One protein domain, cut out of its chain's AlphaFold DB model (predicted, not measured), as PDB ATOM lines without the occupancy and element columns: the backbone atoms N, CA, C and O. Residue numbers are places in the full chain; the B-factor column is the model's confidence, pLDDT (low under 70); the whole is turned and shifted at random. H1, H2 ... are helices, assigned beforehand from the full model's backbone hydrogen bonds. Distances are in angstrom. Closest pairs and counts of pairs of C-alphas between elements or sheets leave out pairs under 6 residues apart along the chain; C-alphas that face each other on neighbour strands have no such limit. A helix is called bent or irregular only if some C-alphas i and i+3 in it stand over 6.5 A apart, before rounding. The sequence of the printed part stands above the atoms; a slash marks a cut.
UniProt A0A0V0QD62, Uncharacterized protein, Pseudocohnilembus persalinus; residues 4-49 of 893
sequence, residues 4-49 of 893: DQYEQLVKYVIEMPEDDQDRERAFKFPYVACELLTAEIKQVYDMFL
ATOM      1  N   ASP A   4      46.251 177.052 280.890       85.81
ATOM      2  CA  ASP A   4      46.458 178.487 281.153       85.81
ATOM      3  C   ASP A   4      46.722 178.820 282.644       85.81
ATOM      4  O   ASP A   4      47.386 179.802 282.972       85.81
ATOM      5  N   GLN A   5      46.265 177.980 283.580       89.00
ATOM      6  CA  GLN A   5      46.572 178.140 285.008       89.00
ATOM      7  C   GLN A   5      47.923 177.525 285.398       89.00
ATOM      8  O   GLN A   5      48.586 178.049 286.288       89.00
ATOM      9  N   TYR A   6      48.333 176.428 284.756       90.06
ATOM     10  CA  TYR A   6      49.668 175.853 284.943       90.06
ATOM     11  C   TYR A   6      50.745 176.694 284.253       90.06
ATOM     12  O   TYR A   6      51.806 176.891 284.833       90.06
ATOM     13  N   GLU A   7      50.457 177.246 283.072       91.06
ATOM     14  CA  GLU A   7      51.298 178.229 282.384       91.06
ATOM     15  C   GLU A   7      51.621 179.405 283.314       91.06
ATOM     16  O   GLU A   7      52.786 179.725 283.527       91.06
ATOM     17  N   GLN A   8      50.598 179.991 283.949       90.06
ATOM     18  CA  GLN A   8      50.783 181.105 284.877       90.06
ATOM     19  C   GLN A   8      51.596 180.727 286.130       90.06
ATOM     20  O   GLN A   8      52.351 181.562 286.628       90.06
ATOM     21  N   LEU A   9      51.469 179.491 286.633       92.69
ATOM     22  CA  LEU A   9      52.302 178.986 287.735       92.69
ATOM     23  C   LEU A   9      53.763 178.798 287.307       92.69
ATOM     24  O   LEU A   9      54.657 179.158 288.064       92.69
ATOM     25  N   VAL A  10      54.016 178.276 286.101       92.81
ATOM     26  CA  VAL A  10      55.381 178.156 285.563       92.81
ATOM     27  C   VAL A  10      55.997 179.540 285.365       92.81
ATOM     28  O   VAL A  10      57.123 179.748 285.802       92.81
ATOM     29  N   LYS A  11      55.249 180.507 284.816       92.12
ATOM     30  CA  LYS A  11      55.700 181.900 284.661       92.12
ATOM     31  C   LYS A  11      56.137 182.527 285.982       92.12
ATOM     32  O   LYS A  11      57.253 183.022 286.063       92.12
ATOM     33  N   TYR A  12      55.352 182.385 287.055       91.19
ATOM     34  CA  TYR A  12      55.769 182.854 288.387       91.19
ATOM     35  C   TYR A  12      57.054 182.193 288.922       91.19
ATOM     36  O   TYR A  12      57.667 182.743 289.824       91.19
ATOM     37  N   VAL A  13      57.476 181.034 288.407       91.62
ATOM     38  CA  VAL A  13      58.733 180.369 288.802       91.62
ATOM     39  C   VAL A  13      59.943 180.844 287.978       91.62
ATOM     40  O   VAL A  13      61.072 180.692 288.444       91.62
ATOM     41  N   ILE A  14      59.736 181.426 286.789       90.94
ATOM     42  CA  ILE A  14      60.811 181.749 285.826       90.94
ATOM     43  C   ILE A  14      60.933 183.242 285.465       90.94
ATOM     44  O   ILE A  14      61.994 183.666 285.012       90.94
ATOM     45  N   GLU A  15      59.889 184.044 285.676       87.25
ATOM     46  CA  GLU A  15      59.841 185.484 285.387       87.25
ATOM     47  C   GLU A  15      59.834 186.290 286.701       87.25
ATOM     48  O   GLU A  15      59.000 186.055 287.578       87.25
ATOM     49  N   MET A  16      60.732 187.275 286.833       75.81
ATOM     50  CA  MET A  16      60.569 188.334 287.841       75.81
ATOM     51  C   MET A  16      59.445 189.283 287.387       75.81
ATOM     52  O   MET A  16      59.367 189.578 286.192       75.81
ATOM     53  N   PRO A  17      58.593 189.800 288.293       68.06
ATOM     54  CA  PRO A  17      57.688 190.894 287.951       68.06
ATOM     55  C   PRO A  17      58.476 192.174 287.634       68.06
ATOM     56  O   PRO A  17      59.540 192.402 288.203       68.06
ATOM     57  N   GLU A  18      57.934 193.016 286.755       66.06
ATOM     58  CA  GLU A  18      58.503 194.334 286.438       66.06
ATOM     59  C   GLU A  18      58.495 195.260 287.673       66.06
ATOM     60  O   GLU A  18      57.556 195.218 288.480       66.06
ATOM     61  N   ASP A  19      59.533 196.099 287.804       55.75
ATOM     62  CA  ASP A  19      59.827 196.962 288.963       55.75
ATOM     63  C   ASP A  19      58.849 198.146 289.132       55.75
ATOM     64  O   ASP A  19      59.219 199.314 289.037       55.75
ATOM     65  N   ASP A  20      57.581 197.839 289.404       52.28
ATOM     66  CA  ASP A  20      56.594 198.787 289.949       52.28
ATOM     67  C   ASP A  20      55.452 198.070 290.713       52.28
ATOM     68  O   ASP A  20      54.372 198.623 290.942       52.28
ATOM     69  N   GLN A  21      55.638 196.790 291.080       52.62
ATOM     70  CA  GLN A  21      54.604 195.975 291.732       52.62
ATOM     71  C   GLN A  21      55.042 195.350 293.061       52.62
ATOM     72  O   GLN A  21      56.167 194.899 293.231       52.62
ATOM     73  N   ASP A  22      54.068 195.318 293.978       62.59
ATOM     74  CA  ASP A  22      54.059 194.740 295.328       62.59
ATOM     75  C   ASP A  22      55.121 193.650 295.598       62.59
ATOM     76  O   ASP A  22      55.176 192.639 294.893       62.59
ATOM     77  N   ARG A  23      55.898 193.810 296.685       63.38
ATOM     78  CA  ARG A  23      56.927 192.853 297.147       63.38
ATOM     79  C   ARG A  23      56.388 191.429 297.303       63.38
ATOM     80  O   ARG A  23      57.142 190.475 297.111       63.38
ATOM     81  N   GLU A  24      55.090 191.252 297.575       61.28
ATOM     82  CA  GLU A  24      54.475 189.922 297.551       61.28
ATOM     83  C   GLU A  24      54.636 189.226 296.186       61.28
ATOM     84  O   GLU A  24      54.930 188.031 296.132       61.28
ATOM     85  N   ARG A  25      54.506 189.940 295.064       67.31
ATOM     86  CA  ARG A  25      54.648 189.346 293.724       67.31
ATOM     87  C   ARG A  25      56.070 188.875 293.432       67.31
ATOM     88  O   ARG A  25      56.218 187.864 292.756       67.31
ATOM     89  N   ALA A  26      57.085 189.555 293.960       68.38
ATOM     90  CA  ALA A  26      58.490 189.230 293.704       68.38
ATOM     91  C   ALA A  26      58.974 187.945 294.405       68.38
ATOM     92  O   ALA A  26      59.893 187.301 293.909       68.38
ATOM     93  N   PHE A  27      58.357 187.548 295.528       74.81
ATOM     94  CA  PHE A  27      58.824 186.404 296.334       74.81
ATOM     95  C   PHE A  27      57.718 185.411 296.720       74.81
ATOM     96  O   PHE A  27      57.886 184.198 296.587       74.81
ATOM     97  N   LYS A  28      56.549 185.899 297.153       83.31
ATOM     98  CA  LYS A  28      55.429 185.061 297.619       83.31
ATOM     99  C   LYS A  28      54.793 184.276 296.471       83.31
ATOM    100  O   LYS A  28      54.396 183.131 296.669       83.31
ATOM    101  N   PHE A  29      54.684 184.876 295.283       86.31
ATOM    102  CA  PHE A  29      54.091 184.217 294.113       86.31
ATOM    103  C   PHE A  29      55.014 183.130 293.525       86.31
ATOM    104  O   PHE A  29      54.518 182.013 293.374       86.31
ATOM    105  N   PRO A  30      56.324 183.369 293.294       88.44
ATOM    106  CA  PRO A  30      57.276 182.312 292.941       88.44
ATOM    107  C   PRO A  30      57.301 181.153 293.941       88.44
ATOM    108  O   PRO A  30      57.183 179.997 293.537       88.44
ATOM    109  N   TYR A  31      57.356 181.449 295.245       89.06
ATOM    110  CA  TYR A  31      57.327 180.429 296.297       89.06
ATOM    111  C   TYR A  31      56.041 179.587 296.261       89.06
ATOM    112  O   TYR A  31      56.103 178.367 296.121       89.06
ATOM    113  N   VAL A  32      54.862 180.220 296.316       90.50
ATOM    114  CA  VAL A  32      53.576 179.496 296.306       90.50
ATOM    115  C   VAL A  32      53.369 178.729 294.997       90.50
ATOM    116  O   VAL A  32      52.801 177.637 295.016       90.50
ATOM    117  N   ALA A  33      53.836 179.257 293.863       92.50
ATOM    118  CA  ALA A  33      53.780 178.547 292.592       92.50
ATOM    119  C   ALA A  33      54.705 177.323 292.574       92.50
ATOM    120  O   ALA A  33      54.277 176.257 292.133       92.50
ATOM    121  N   CYS A  34      55.921 177.446 293.115       93.75
ATOM    122  CA  CYS A  34      56.849 176.335 293.288       93.75
ATOM    123  C   CYS A  34      56.226 175.221 294.144       93.75
ATOM    124  O   CYS A  34      56.089 174.102 293.650       93.75
ATOM    125  N   GLU A  35      55.733 175.529 295.352       94.31
ATOM    126  CA  GLU A  35      55.122 174.520 296.234       94.31
ATOM    127  C   GLU A  35      53.900 173.835 295.600       94.31
ATOM    128  O   GLU A  35      53.733 172.621 295.728       94.31
ATOM    129  N   LEU A  36      53.053 174.577 294.872       93.12
ATOM    130  CA  LEU A  36      51.908 174.004 294.152       93.12
ATOM    131  C   LEU A  36      52.331 173.085 292.996       93.12
ATOM    132  O   LEU A  36      51.655 172.086 292.737       93.12
ATOM    133  N   LEU A  37      53.432 173.405 292.310       93.06
ATOM    134  CA  LEU A  37      53.991 172.575 291.243       93.06
ATOM    135  C   LEU A  37      54.729 171.337 291.787       93.06
ATOM    136  O   LEU A  37      54.760 170.314 291.105       93.06
ATOM    137  N   THR A  38      55.258 171.384 293.016       93.50
ATOM    138  CA  THR A  38      55.958 170.258 293.664       93.50
ATOM    139  C   THR A  38      55.124 169.457 294.667       93.50
ATOM    140  O   THR A  38      55.659 168.553 295.302       93.50
ATOM    141  N   ALA A  39      53.817 169.718 294.788       89.44
ATOM    142  CA  ALA A  39      52.907 169.156 295.802       89.44
ATOM    143  C   ALA A  39      52.634 167.626 295.732       89.44
ATOM    144  O   ALA A  39      51.600 167.159 296.208       89.44
ATOM    145  N   GLU A  40      53.494 166.828 295.091       84.62
ATOM    146  CA  GLU A  40      53.363 165.369 294.879       84.62
ATOM    147  C   GLU A  40      52.109 164.891 294.106       84.62
ATOM    148  O   GLU A  40      51.928 163.695 293.863       84.62
ATOM    149  N   ILE A  41      51.266 165.804 293.621       87.69
ATOM    150  CA  ILE A  41      50.038 165.476 292.891       87.69
ATOM    151  C   ILE A  41      50.377 164.966 291.480       87.69
ATOM    152  O   ILE A  41      50.745 165.744 290.603       87.69
ATOM    153  N   LYS A  42      50.150 163.669 291.212       85.88
ATOM    154  CA  LYS A  42      50.412 163.022 289.902       85.88
ATOM    155  C   LYS A  42      49.914 163.829 288.690       85.88
ATOM    156  O   LYS A  42      50.603 163.916 287.681       85.88
ATOM    157  N   GLN A  43      48.728 164.430 288.808       86.25
ATOM    158  CA  GLN A  43      48.077 165.211 287.749       86.25
ATOM    159  C   GLN A  43      48.857 166.469 287.335       86.25
ATOM    160  O   GLN A  43      48.642 166.957 286.230       86.25
ATOM    161  N   VAL A  44      49.739 166.989 288.195       87.69
ATOM    162  CA  VAL A  44      50.635 168.106 287.871       87.69
ATOM    163  C   VAL A  44      51.752 167.603 286.960       87.69
ATOM    164  O   VAL A  44      51.895 168.092 285.845       87.69
ATOM    165  N   TYR A  45      52.473 166.553 287.362       89.62
ATOM    166  CA  TYR A  45      53.560 165.972 286.560       89.62
ATOM    167  C   TYR A  45      53.078 165.373 285.231       89.62
ATOM    168  O   TYR A  45      53.757 165.493 284.216       89.62
ATOM    169  N   ASP A  46      51.887 164.763 285.209       87.94
ATOM    170  CA  ASP A  46      51.257 164.308 283.963       87.94
ATOM    171  C   ASP A  46      50.886 165.489 283.033       87.94
ATOM    172  O   ASP A  46      50.729 165.272 281.835       87.94
ATOM    173  N   MET A  47      50.735 166.727 283.533       88.19
ATOM    174  CA  MET A  47      50.408 167.911 282.714       88.19
ATOM    175  C   MET A  47      51.605 168.429 281.906       88.19
ATOM    176  O   MET A  47      51.426 168.886 280.780       88.19
ATOM    177  N   PHE A  48      52.828 168.312 282.434       88.50
ATOM    178  CA  PHE A  48      54.057 168.709 281.724       88.50
ATOM    179  C   PHE A  48      54.378 167.830 280.499       88.50
ATOM    180  O   PHE A  48      55.264 168.173 279.720       88.50
ATOM    181  N   LEU A  49      53.662 166.712 280.336       84.25
ATOM    182  CA  LEU A  49      53.896 165.668 279.332       84.25
ATOM    183  C   LEU A  49      52.618 165.321 278.537       84.25
ATOM    184  O   LEU A  49      52.505 164.225 277.983       84.25
TER     185      LEU A  49
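AT A GLANCE: This is residues 4 to 49 of the 893 residues of an uncharacterized protein of Pseudocohnilembus persalinus (UniProt A0A0V0QD62). A long helix, H2, makes most of the length of a rod-like outline; the shorter H1 packs slantwise on one side of it, its later residues near the middle of H2. The small H3 sits beyond the last residues of H2, where the chain turns back, while at the other end residues 19 to 24 stick out in a loop that runs into H2. The printed part has 46 residues with three named helices, in the order H1, H2, H3, and no named strand; the class is all helix. It is only just loose, close to compact, with a radius of gyration of the C-alphas of 11.6 A, and the C-alphas span 36 by 17 by 13 A.

HOW THE PARTS SIT: H1, residues 4 to 14, touches H2, residues 23 to 37, with 13 pairs of C-alphas within 8 A. Their closest C-alphas are those of Val 13 and Pro 30, 4.8 A apart. They run opposite ways at a steep tilt of 63 degrees, and their centres are 10.2 A apart. H2 and H3, residues 42 to 45, are close but not clearly touching: their closest C-alphas, those of Leu 37 and Val 44, are 6.5 A apart. H1 and H3 are only just apart, with their closest C-alphas 8.3 A from each other. In H1 every O i to N i+4 pair is within hydrogen-bond range; in H2 8 of 11 are, and H3 is too short for such a pair, but its one O i to N i+3 pair is within range.

IN THESE COORDINATES: H1 begins at C-alpha 4, at (46.458, 178.487, 281.153), and measures 15.4 A to C-alpha 14. H2 begins at C-alpha 23, at (56.927, 192.853, 297.147), and reaches C-alpha 37, at (53.991, 172.575, 291.243), 21.3 A away. H2 is irregular, but only just: C-alphas 26 and 29 are 6.7 A apart. H3, four residues long, ends at C-alpha 45, at (53.560, 165.972, 286.560).

THE WHOLE: The two C-alphas farthest apart are those of Asp 20 and Lys 42, at 36.3 A. The C-alphas of Asp 4 and Leu 49, the first and last printed residues, are 14.9 A apart. The printed part has no cut. The link from H1 to H2 has 8 residues and is short; the link from H2 to H3 has 4 and is tight. Residues 19 to 24 and 38 to 43 stand free; the other 34 residues span 30 by 16 by 13 A. The mean pLDDT of the printed part is 82.8, and residues 17 to 26, of which 23 to 26 belong to H2, are under 70.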